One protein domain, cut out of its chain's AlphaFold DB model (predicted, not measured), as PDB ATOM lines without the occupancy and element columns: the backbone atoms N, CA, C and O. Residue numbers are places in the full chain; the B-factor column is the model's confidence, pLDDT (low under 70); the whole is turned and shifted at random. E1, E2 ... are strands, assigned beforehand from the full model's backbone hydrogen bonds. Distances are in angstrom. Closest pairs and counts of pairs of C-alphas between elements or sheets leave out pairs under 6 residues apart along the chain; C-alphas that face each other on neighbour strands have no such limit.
ATOM      1  N   VAL A  16      -8.939-148.519  24.212       70.12
ATOM      2  CA  VAL A  16      -9.959-147.464  24.132       70.12
ATOM      3  C   VAL A  16     -11.327-148.110  24.337       70.12
ATOM      4  O   VAL A  16     -11.662-149.077  23.658       70.12
ATOM      5  N   LEU A  17     -12.091-147.601  25.301       69.88
ATOM      6  CA  LEU A  17     -13.451-148.055  25.608       69.88
ATOM      7  C   LEU A  17     -14.500-147.144  24.972       69.88
ATOM      8  O   LEU A  17     -15.539-147.617  24.525       69.88
ATOM      9  N   GLU A  18     -14.217-145.845  24.923       59.84
ATOM     10  CA  GLU A  18     -15.068-144.828  24.312       59.84
ATOM     11  C   GLU A  18     -14.175-143.729  23.714       59.84
ATOM     12  O   GLU A  18     -13.154-143.407  24.328       59.84
ATOM     13  N   PRO A  19     -14.537-143.134  22.563       59.34
ATOM     14  CA  PRO A  19     -15.608-143.564  21.666       59.34
ATOM     15  C   PRO A  19     -15.236-144.864  20.919       59.34
ATOM     16  O   PRO A  19     -14.059-145.180  20.753       59.34
ATOM     17  N   LEU A  20     -16.239-145.640  20.494       68.31
ATOM     18  CA  LEU A  20     -16.032-146.887  19.743       68.31
ATOM     19  C   LEU A  20     -15.803-146.618  18.249       68.31
ATOM     20  O   LEU A  20     -16.216-145.581  17.726       68.31
ATOM     21  N   VAL A  27     -17.841-132.802  18.204       58.62
ATOM     22  CA  VAL A  27     -16.480-132.245  18.148       58.62
ATOM     23  C   VAL A  27     -15.792-132.138  19.526       58.62
ATOM     24  O   VAL A  27     -14.565-132.107  19.611       58.62
ATOM     25  N   PHE A  28     -16.575-132.171  20.607       64.75
ATOM     26  CA  PHE A  28     -16.098-132.445  21.960       64.75
ATOM     27  C   PHE A  28     -16.443-133.875  22.343       64.75
ATOM     28  O   PHE A  28     -17.621-134.224  22.468       64.75
ATOM     29  N   PHE A  29     -15.428-134.688  22.609       66.62
ATOM     30  CA  PHE A  29     -15.665-136.027  23.122       66.62
ATOM     31  C   PHE A  29     -14.624-136.447  24.146       66.62
ATOM     32  O   PHE A  29     -13.478-135.991  24.168       66.62
ATOM     33  N   ILE A  30     -15.081-137.315  25.042       77.94
ATOM     34  CA  ILE A  30     -14.251-137.915  26.072       77.94
ATOM     35  C   ILE A  30     -13.699-139.205  25.491       77.94
ATOM     36  O   ILE A  30     -14.463-140.050  25.022       77.94
ATOM     37  N   VAL A  31     -12.381-139.362  25.562       80.75
ATOM     38  CA  VAL A  31     -11.747-140.653  25.324       80.75
ATOM     39  C   VAL A  31     -11.479-141.309  26.662       80.75
ATOM     40  O   VAL A  31     -10.897-140.689  27.556       80.75
ATOM     41  N   ARG A  32     -11.910-142.559  26.804       85.00
ATOM     42  CA  ARG A  32     -11.701-143.368  28.004       85.00
ATOM     43  C   ARG A  32     -11.020-144.663  27.648       85.00
ATOM     44  O   ARG A  32     -11.265-145.231  26.582       85.00
ATOM     45  N   GLY A  33     -10.229-145.170  28.578       84.75
ATOM     46  CA  GLY A  33      -9.592-146.449  28.377       84.75
ATOM     47  C   GLY A  33      -8.981-147.051  29.620       84.75
ATOM     48  O   GLY A  33      -9.035-146.495  30.719       84.75
ATOM     49  N   THR A  34      -8.375-148.211  29.402       86.44
ATOM     50  CA  THR A  34      -7.617-148.943  30.412       86.44
ATOM     51  C   THR A  34      -6.149-149.056  30.026       86.44
ATOM     52  O   THR A  34      -5.787-148.805  28.876       86.44
ATOM     53  N   GLY A  35      -5.297-149.430  30.975       83.00
ATOM     54  CA  GLY A  35      -3.907-149.809  30.744       83.00
ATOM     55  C   GLY A  35      -3.200-150.167  32.049       83.00
ATOM     56  O   GLY A  35      -3.829-150.258  33.103       83.00
ATOM     57  N   THR A  36      -1.886-150.363  31.991       86.62
ATOM     58  CA  THR A  36      -1.091-150.663  33.187       86.62
ATOM     59  C   THR A  36      -0.971-149.435  34.097       86.62
ATOM     60  O   THR A  36      -0.537-148.382  33.620       86.62
ATOM     61  N   PRO A  37      -1.297-149.557  35.398       88.62
ATOM     62  CA  PRO A  37      -1.044-148.520  36.397       88.62
ATOM     63  C   PRO A  37       0.370-147.932  36.332       88.62
ATOM     64  O   PRO A  37       1.346-148.668  36.199       88.62
ATOM     65  N   GLY A  38       0.481-146.603  36.418       82.31
ATOM     66  CA  GLY A  38       1.760-145.881  36.378       82.31
ATOM     67  C   GLY A  38       2.302-145.583  34.973       82.31
ATOM     68  O   GLY A  38       3.188-144.740  34.837       82.31
ATOM     69  N   ASN A  39       1.750-146.198  33.920       87.31
ATOM     70  CA  ASN A  39       2.101-145.877  32.533       87.31
ATOM     71  C   ASN A  39       1.318-144.658  32.005       87.31
ATOM     72  O   ASN A  39       0.472-144.081  32.684       87.31
ATOM     73  N   THR A  40       1.597-144.258  30.761       84.25
ATOM     74  CA  THR A  40       0.879-143.188  30.046       84.25
ATOM     75  C   THR A  40       0.245-143.740  28.770       84.25
ATOM     76  O   THR A  40       0.929-144.366  27.962       84.25
ATOM     77  N   ALA A  41      -1.050-143.494  28.572       81.12
ATOM     78  CA  ALA A  41      -1.736-143.727  27.305       81.12
ATOM     79  C   ALA A  41      -1.506-142.527  26.372       81.12
ATOM     80  O   ALA A  41      -1.726-141.386  26.777       81.12
ATOM     81  N   VAL A  42      -1.059-142.770  25.136       85.06
ATOM     82  CA  VAL A  42      -0.747-141.712  24.159       85.06
ATOM     83  C   VAL A  42      -1.582-141.908  22.902       85.06
ATOM     84  O   VAL A  42      -1.641-143.009  22.355       85.06
ATOM     85  N   CYS A  43      -2.228-140.838  22.452       79.00
ATOM     86  CA  CYS A  43      -3.064-140.838  21.261       79.00
ATOM     87  C   CYS A  43      -2.346-140.141  20.105       79.00
ATOM     88  O   CYS A  43      -1.824-139.040  20.275       79.00
ATOM     89  N   TYR A  44      -2.365-140.765  18.929       79.25
ATOM     90  CA  TYR A  44      -1.794-140.238  17.691       79.25
ATOM     91  C   TYR A  44      -2.852-140.198  16.590       79.25
ATOM     92  O   TYR A  44      -3.790-140.998  16.583       79.25
ATOM     93  N   SER A  45      -2.669-139.296  15.628       74.62
ATOM     94  CA  SER A  45      -3.446-139.296  14.389       74.62
ATOM     95  C   SER A  45      -2.847-140.293  13.399       74.62
ATOM     96  O   SER A  45      -1.632-140.365  13.247       74.62
ATOM     97  N   THR A  46      -3.672-141.004  12.632       67.38
ATOM     98  CA  THR A  46      -3.174-141.835  11.518       67.38
ATOM     99  C   THR A  46      -2.547-141.002  10.395       67.38
ATOM    100  O   THR A  46      -1.726-141.514   9.639       67.38
ATOM    101  N   LYS A  47      -2.910-139.716  10.290       69.31
ATOM    102  CA  LYS A  47      -2.330-138.762   9.329       69.31
ATOM    103  C   LYS A  47      -1.029-138.130   9.825       69.31
ATOM    104  O   LYS A  47      -0.257-137.638   9.011       69.31
ATOM    105  N   ASP A  48      -0.812-138.135  11.137       76.88
ATOM    106  CA  ASP A  48       0.386-137.604  11.783       76.88
ATOM    107  C   ASP A  48       0.782-138.504  12.969       76.88
ATOM    108  O   ASP A  48       0.502-138.186  14.127       76.88
ATOM    109  N   PRO A  49       1.391-139.674  12.693       73.62
ATOM    110  CA  PRO A  49       1.756-140.640  13.728       73.62
ATOM    111  C   PRO A  49       2.968-140.199  14.563       73.62
ATOM    112  O   PRO A  49       3.330-140.889  15.512       73.62
ATOM    113  N   MET A  50       3.615-139.083  14.205       82.56
ATOM    114  CA  MET A  50       4.818-138.588  14.879       82.56
ATOM    115  C   MET A  50       4.500-137.556  15.961       82.56
ATOM    116  O   MET A  50       5.280-137.413  16.903       82.56
ATOM    117  N   ASN A  51       3.365-136.858  15.852       78.69
ATOM    118  CA  ASN A  51       2.950-135.850  16.820       78.69
ATOM    119  C   ASN A  51       1.736-136.345  17.627       78.69
ATOM    120  O   ASN A  51       0.670-136.594  17.056       78.69
ATOM    121  N   PRO A  52       1.866-136.514  18.956       79.12
ATOM    122  CA  PRO A  52       0.759-136.970  19.784       79.12
ATOM    123  C   PRO A  52      -0.319-135.889  19.901       79.12
ATOM    124  O   PRO A  52      -0.022-134.719  20.135       79.12
ATOM    125  N   ILE A  53      -1.581-136.304  19.796       77.00
ATOM    126  CA  ILE A  53      -2.755-135.458  20.049       77.00
ATOM    127  C   ILE A  53      -2.850-135.166  21.550       77.00
ATOM    128  O   ILE A  53      -3.067-134.027  21.952       77.00
ATOM    129  N   PHE A  54      -2.663-136.194  22.386       83.31
ATOM    130  CA  PHE A  54      -2.564-136.054  23.838       83.31
ATOM    131  C   PHE A  54      -1.824-137.240  24.470       83.31
ATOM    132  O   PHE A  54      -1.698-138.314  23.873       83.31
ATOM    133  N   GLY A  55      -1.386-137.047  25.716       85.56
ATOM    134  CA  GLY A  55      -0.923-138.102  26.614       85.56
ATOM    135  C   GLY A  55      -1.658-138.027  27.953       85.56
ATOM    136  O   GLY A  55      -1.909-136.934  28.458       85.56
ATOM    137  N   GLN A  56      -2.017-139.179  28.517       88.31
ATOM    138  CA  GLN A  56      -2.776-139.281  29.760       88.31
ATOM    139  C   GLN A  56      -2.195-140.360  30.678       88.31
ATOM    140  O   GLN A  56      -2.121-141.530  30.300       88.31
ATOM    141  N   SER A  57      -1.821-139.985  31.904       89.56
ATOM    142  CA  SER A  57      -1.360-140.939  32.918       89.56
ATOM    143  C   SER A  57      -2.468-141.922  33.297       89.56
ATOM    144  O   SER A  57      -3.622-141.522  33.488       89.56
ATOM    145  N   ILE A  58      -2.101-143.197  33.432       86.38
ATOM    146  CA  ILE A  58      -2.983-144.288  33.841       86.38
ATOM    147  C   ILE A  58      -2.968-144.375  35.365       86.38
ATOM    148  O   ILE A  58      -1.913-144.539  35.980       86.38
ATOM    149  N   SER A  59      -4.151-144.247  35.965       88.75
ATOM    150  CA  SER A  59      -4.321-144.286  37.418       88.75
ATOM    151  C   SER A  59      -3.978-145.655  38.017       88.75
ATOM    152  O   SER A  59      -3.891-146.657  37.306       88.75
ATOM    153  N   ASP A  60      -3.869-145.718  39.345       90.88
ATOM    154  CA  ASP A  60      -3.590-146.961  40.079       90.88
ATOM    155  C   ASP A  60      -4.656-148.048  39.868       90.88
ATOM    156  O   ASP A  60      -4.386-149.237  40.020       90.88
ATOM    157  N   THR A  61      -5.871-147.655  39.470       90.50
ATOM    158  CA  THR A  61      -6.967-148.578  39.132       90.50
ATOM    159  C   THR A  61      -6.905-149.075  37.683       90.50
ATOM    160  O   THR A  61      -7.780-149.824  37.248       90.50
ATOM    161  N   GLY A  62      -5.899-148.650  36.913       84.00
ATOM    162  CA  GLY A  62      -5.716-149.008  35.509       84.00
ATOM    163  C   GLY A  62      -6.623-148.243  34.545       84.00
ATOM    164  O   GLY A  62      -6.667-148.587  33.369       84.00
ATOM    165  N   GLN A  63      -7.358-147.228  35.011       88.38
ATOM    166  CA  GLN A  63      -8.298-146.440  34.204       88.38
ATOM    167  C   GLN A  63      -7.718-145.070  33.846       88.38
ATOM    168  O   GLN A  63      -6.942-144.489  34.614       88.38
ATOM    169  N   TRP A  64      -8.137-144.520  32.708       88.81
ATOM    170  CA  TRP A  64      -7.802-143.162  32.290       88.81
ATOM    171  C   TRP A  64      -8.928-142.514  31.477       88.81
ATOM    172  O   TRP A  64      -9.742-143.194  30.851       88.81
ATOM    173  N   GLN A  65      -8.962-141.179  31.481       88.44
ATOM    174  CA  GLN A  65      -9.843-140.392  30.619       88.44
ATOM    175  C   GLN A  65      -9.183-139.076  30.203       88.44
ATOM    176  O   GLN A  65      -8.418-138.504  30.980       88.44
ATOM    177  N   ASN A  66      -9.499-138.586  29.006       81.31
ATOM    178  CA  ASN A  66      -9.053-137.285  28.513       81.31
ATOM    179  C   ASN A  66     -10.155-136.604  27.679       81.31
ATOM    180  O   ASN A  66     -11.028-137.281  27.133       81.31
ATOM    181  N   HIS A  67     -10.122-135.272  27.608       80.19
ATOM    182  CA  HIS A  67     -11.068-134.473  26.831       80.19
ATOM    183  C   HIS A  67     -10.356-133.946  25.593       80.19
ATOM    184  O   HIS A  67      -9.377-133.212  25.719       80.19
ATOM    185  N   ILE A  68     -10.868-134.288  24.414       70.00
ATOM    186  CA  ILE A  68     -10.362-133.728  23.164       70.00
ATOM    187  C   ILE A  68     -11.334-132.652  22.691       70.00
ATOM    188  O   ILE A  68     -12.527-132.910  22.519       70.00
ATOM    189  N   ASP A  69     -10.794-131.455  22.481       67.06
ATOM    190  CA  ASP A  69     -11.446-130.372  21.754       67.06
ATOM    191  C   ASP A  69     -10.736-130.209  20.406       67.06
ATOM    192  O   ASP A  69      -9.611-129.713  20.338       67.06
ATOM    193  N   LEU A  70     -11.379-130.673  19.332       64.19
ATOM    194  CA  LEU A  70     -10.863-130.525  17.969       64.19
ATOM    195  C   LEU A  70     -11.359-129.242  17.279       64.19
ATOM    196  O   LEU A  70     -11.068-129.050  16.100       64.19
ATOM    197  N   HIS A  71     -12.077-128.344  17.967       52.19
ATOM    198  CA  HIS A  71     -12.657-127.157  17.329       52.19
ATOM    199  C   HIS A  71     -11.649-126.063  16.959       52.19
ATOM    200  O   HIS A  71     -12.022-125.158  16.212       52.19
ATOM    201  N   LYS A  72     -10.418-126.053  17.500       49.22
ATOM    202  CA  LYS A  72      -9.497-124.913  17.321       49.22
ATOM    203  C   LYS A  72      -8.031-125.331  17.275       49.22
ATOM    204  O   LYS A  72      -7.415-125.557  18.314       49.22
ATOM    205  N   PHE A  73      -7.434-125.315  16.086       57.09
ATOM    206  CA  PHE A  73      -5.977-125.321  15.944       57.09
ATOM    207  C   PHE A  73      -5.519-124.147  15.073       57.09
ATOM    208  O   PHE A  73      -6.007-123.951  13.959       57.09
ATOM    209  N   GLY A  74      -4.584-123.360  15.612       53.50
ATOM    210  CA  GLY A  74      -3.912-122.264  14.924       53.50
ATOM    211  C   GLY A  74      -2.405-122.508  14.886       53.50
ATOM    212  O   GLY A  74      -1.816-122.790  15.930       53.50
ATOM    213  N   PHE A  75      -1.766-122.398  13.719       53.16
ATOM    214  CA  PHE A  75      -0.320-122.620  13.574       53.16
ATOM    215  C   PHE A  75       0.384-121.519  12.780       53.16
ATOM    216  O   PHE A  75      -0.218-120.854  11.942       53.16
ATOM    217  N   TYR A  76       1.679-121.337  13.049       48.25
ATOM    218  CA  TYR A  76       2.597-120.498  12.275       48.25
ATOM    219  C   TYR A  76       3.954-121.205  12.149       48.25
ATOM    220  O   TYR A  76       4.300-122.052  12.974       48.25
ATOM    221  N   MET A  77       4.735-120.842  11.134       57.12
ATOM    222  CA  MET A  77       6.011-121.475  10.787       57.12
ATOM    223  C   MET A  77       7.193-120.524  11.026       57.12
ATOM    224  O   MET A  77       7.052-119.309  10.884       57.12
ATOM    225  N   VAL A  78       8.363-121.082  11.362       64.06
ATOM    226  CA  VAL A  78       9.675-120.400  11.392       64.06
ATOM    227  C   VAL A  78      10.755-121.328  10.831       64.06
ATOM    228  O   VAL A  78      10.629-122.548  10.925       64.06
ATOM    229  N   GLU A  79      11.834-120.765  10.297       68.00
ATOM    230  CA  GLU A  79      13.012-121.505   9.840       68.00
ATOM    231  C   GLU A  79      14.052-121.613  10.964       68.00
ATOM    232  O   GLU A  79      14.300-120.635  11.675       68.00
ATOM    233  N   LYS A  80      14.671-122.791  11.126       77.06
ATOM    234  CA  LYS A  80      15.738-123.039  12.110       77.06
ATOM    235  C   LYS A  80      16.960-123.713  11.487       77.06
ATOM    236  O   LYS A  80      16.821-124.595  10.642       77.06
ATOM    237  N   THR A  81      18.150-123.358  11.964       74.56
ATOM    238  CA  THR A  81      19.414-124.054  11.678       74.56
ATOM    239  C   THR A  81      19.524-125.368  12.464       74.56
ATOM    240  O   THR A  81      18.770-125.619  13.404       74.56
ATOM    241  N   LYS A  82      20.479-126.233  12.087       68.25
ATOM    242  CA  LYS A  82      20.669-127.575  12.683       68.25
ATOM    243  C   LYS A  82      20.978-127.574  14.186       68.25
ATOM    244  O   LYS A  82      20.700-128.562  14.853       68.25
ATOM    245  N   ASP A  83      21.554-126.497  14.700       84.06
ATOM    246  CA  ASP A  83      21.836-126.272  16.123       84.06
ATOM    247  C   ASP A  83      20.640-125.665  16.889       84.06
ATOM    248  O   ASP A  83      20.708-125.497  18.103       84.06
ATOM    249  N   GLY A  84      19.527-125.378  16.203       70.62
ATOM    250  CA  GLY A  84      18.261-124.944  16.798       70.62
ATOM    251  C   GLY A  84      17.987-123.438  16.744       70.62
ATOM    252  O   GLY A  84      16.922-123.013  17.205       70.62
ATOM    253  N   THR A  85      18.885-122.633  16.165       85.38
ATOM    254  CA  THR A  85      18.722-121.171  16.059       85.38
ATOM    255  C   THR A  85      17.659-120.798  15.017       85.38
ATOM    256  O   THR A  85      17.689-121.298  13.899       85.38
ATOM    257  N   VAL A  86      16.712-119.912  15.358       84.00
ATOM    258  CA  VAL A  86      15.680-119.405  14.422       84.00
ATOM    259  C   VAL A  86      16.280-118.342  13.499       84.00
ATOM    260  O   VAL A  86      16.856-117.376  13.993       84.00
ATOM    261  N   VAL A  87      16.114-118.492  12.179       85.25
ATOM    262  CA  VAL A  87      16.695-117.592  11.160       85.25
ATOM    263  C   VAL A  87      15.668-116.814  10.336       85.25
ATOM    264  O   VAL A  87      16.057-115.932   9.574       85.25
ATOM    265  N   SER A  88      14.367-117.071  10.511       70.19
ATOM    266  CA  SER A  88      13.305-116.317   9.836       70.19
ATOM    267  C   SER A  88      12.262-115.744  10.809       70.19
ATOM    268  O   SER A  88      12.054-116.284  11.902       70.19
ATOM    269  N   PRO A  89      11.566-114.653  10.430       67.44
ATOM    270  CA  PRO A  89      10.350-114.223  11.113       67.44
ATOM    271  C   PRO A  89       9.247-115.290  11.045       67.44
ATOM    272  O   PRO A  89       9.257-116.171  10.185       67.44
ATOM    273  N   ARG A  90       8.259-115.181  11.940       66.31
ATOM    274  CA  ARG A  90       7.069-116.046  11.931       66.31
ATOM    275  C   ARG A  90       6.244-115.809  10.665       66.31
ATOM    276  O   ARG A  90       6.071-114.660  10.265       66.31
ATOM    277  N   SER A  91       5.691-116.875  10.088       53.44
ATOM    278  CA  SER A  91       4.603-116.749   9.114       53.44
ATOM    279  C   SER A  91       3.337-116.187   9.772       53.44
ATOM    280  O   SER A  91       3.228-116.121  11.000       53.44
ATOM    281  N   GLU A  92       2.340-115.849   8.955       50.00
ATOM    282  CA  GLU A  92       0.989-115.581   9.447       50.00
ATOM    283  C   GLU A  92       0.412-116.806  10.173       50.00
ATOM    284  O   GLU A  92       0.783-117.951   9.886       50.00
ATOM    285  N   VAL A  93      -0.475-116.551  11.142       54.38
ATOM    286  CA  VAL A  93      -1.160-117.597  11.906       54.38
ATOM    287  C   VAL A  93      -2.344-118.103  11.092       54.38
ATOM    288  O   VAL A  93      -3.302-117.367  10.853       54.38
ATOM    289  N   VAL A  94      -2.298-119.373  10.705       41.50
ATOM    290  CA  VAL A  94      -3.393-120.057  10.018       41.50
ATOM    291  C   VAL A  94      -4.272-120.718  11.062       41.50
ATOM    292  O   VAL A  94      -3.815-121.606  11.777       41.50
ATOM    293  N   ASN A  95      -5.530-120.293  11.134       45.69
ATOM    294  CA  ASN A  95      -6.540-120.899  11.994       45.69
ATOM    295  C   ASN A  95      -7.413-121.827  11.152       45.69
ATOM    296  O   ASN A  95      -7.988-121.388  10.156       45.69
ATOM    297  N   ILE A  96      -7.515-123.092  11.552       41.78
ATOM    298  CA  ILE A  96      -8.408-124.058  10.917       41.78
ATOM    299  C   ILE A  96      -9.610-124.256  11.836       41.78
ATOM    300  O   ILE A  96      -9.461-124.707  12.972       41.78
ATOM    301  N   ASN A  97     -10.789-123.930  11.311       46.97
ATOM    302  CA  ASN A  97     -12.071-124.292  11.899       46.97
ATOM    303  C   ASN A  97     -12.640-125.438  11.063       46.97
ATOM    304  O   ASN A  97     -12.780-125.295   9.847       46.97
ATOM    305  N   LEU A  98     -12.931-126.567  11.701       48.84
ATOM    306  CA  LEU A  98     -13.651-127.672  11.075       48.84
ATOM    307  C   LEU A  98     -15.093-127.631  11.596       48.84
ATOM    308  O   LEU A  98     -15.290-127.545  12.812       48.84
TER     309      LEU A  98
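AT A GLANCE: This is residues 16 to 20 and 27 to 98 of the 99 residues of an uncharacterized protein of Pseudomonas sp. BG5 (UniProt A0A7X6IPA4). A small two-layer sandwich, the three-stranded sheet E1 E2 E5 with the hairpin E3 and E4 over one face of it, runs on into a long arm: the hairpin E6 and E7 and the wide loop of residues 76 to 93 between them. Body and arm together make a wide V, with E5 leading to its corner and the loop at the far end of the arm. The printed part has 77 residues with seven named strands, E1 to E7 in order along the chain, and no named helix; the class is all strand. The three sheets, E1 - E2 - E5, E3 - E4 and E6 - E7, are all antiparallel. The whole is only just loose, close to extended, with a radius of gyration of the C-alphas of 16.9 A and spans of 48 by 33 by 18 A.

IN THESE COORDINATES: In the largest sheet, E1 is residues 16 to 18, beginning at C-alpha 16 at (-9.959, -147.464, 24.132). E2 is residues 28 to 34, 20.4 A long, and E5 is residues 63 to 69, 20.6 A. E3 is residues 40 to 45, 16.7 A, and E4 is residues 48 to 57, 21.5 A, the longest strand by residues; it bends by 63 degrees at residue 51. E6 is residues 73 to 75, and E7 is residues 94 to 96, ending at C-alpha 96 at (-8.408, -124.058, 10.917).

HOW THE PARTS SIT: E2 is the inner strand, with E1 and E5 at the edges. E1 and E2 are antiparallel at 138 degrees, with N 17 and O 32 2.8 A apart, within hydrogen-bond range. E2 and E5 are antiparallel at 160 degrees, with N 31 and O 66 at 2.9 A. The sheet E1 E2 E5 and the sheet E3 E4 form a sandwich, two sheets face to face, with their strands at 57 degrees. The closest C-alphas of E4 and E5 are those of Gln 56 and Asn 66, 6.7 A apart. In the hairpin E3 and E4, N 41 and O 56 are 2.8 A apart. In the hairpin E6 and E7, N 94 and O 75 are 2.8 A apart; E7 is apart from E5, and E6 from E4.

THE WHOLE: The two C-alphas farthest apart, those of Thr 61 and Ser 88, are 48.1 A from each other. Residues 21 to 26 are not printed, and C-alphas 20 and 27 are 14.7 A apart across the cut. The link E6 to E7 is long, with 18 residues. Mean pLDDT of the printed part is 72.5; 31 residues are under 70, among them residues 69 to 79 and 89 to 98.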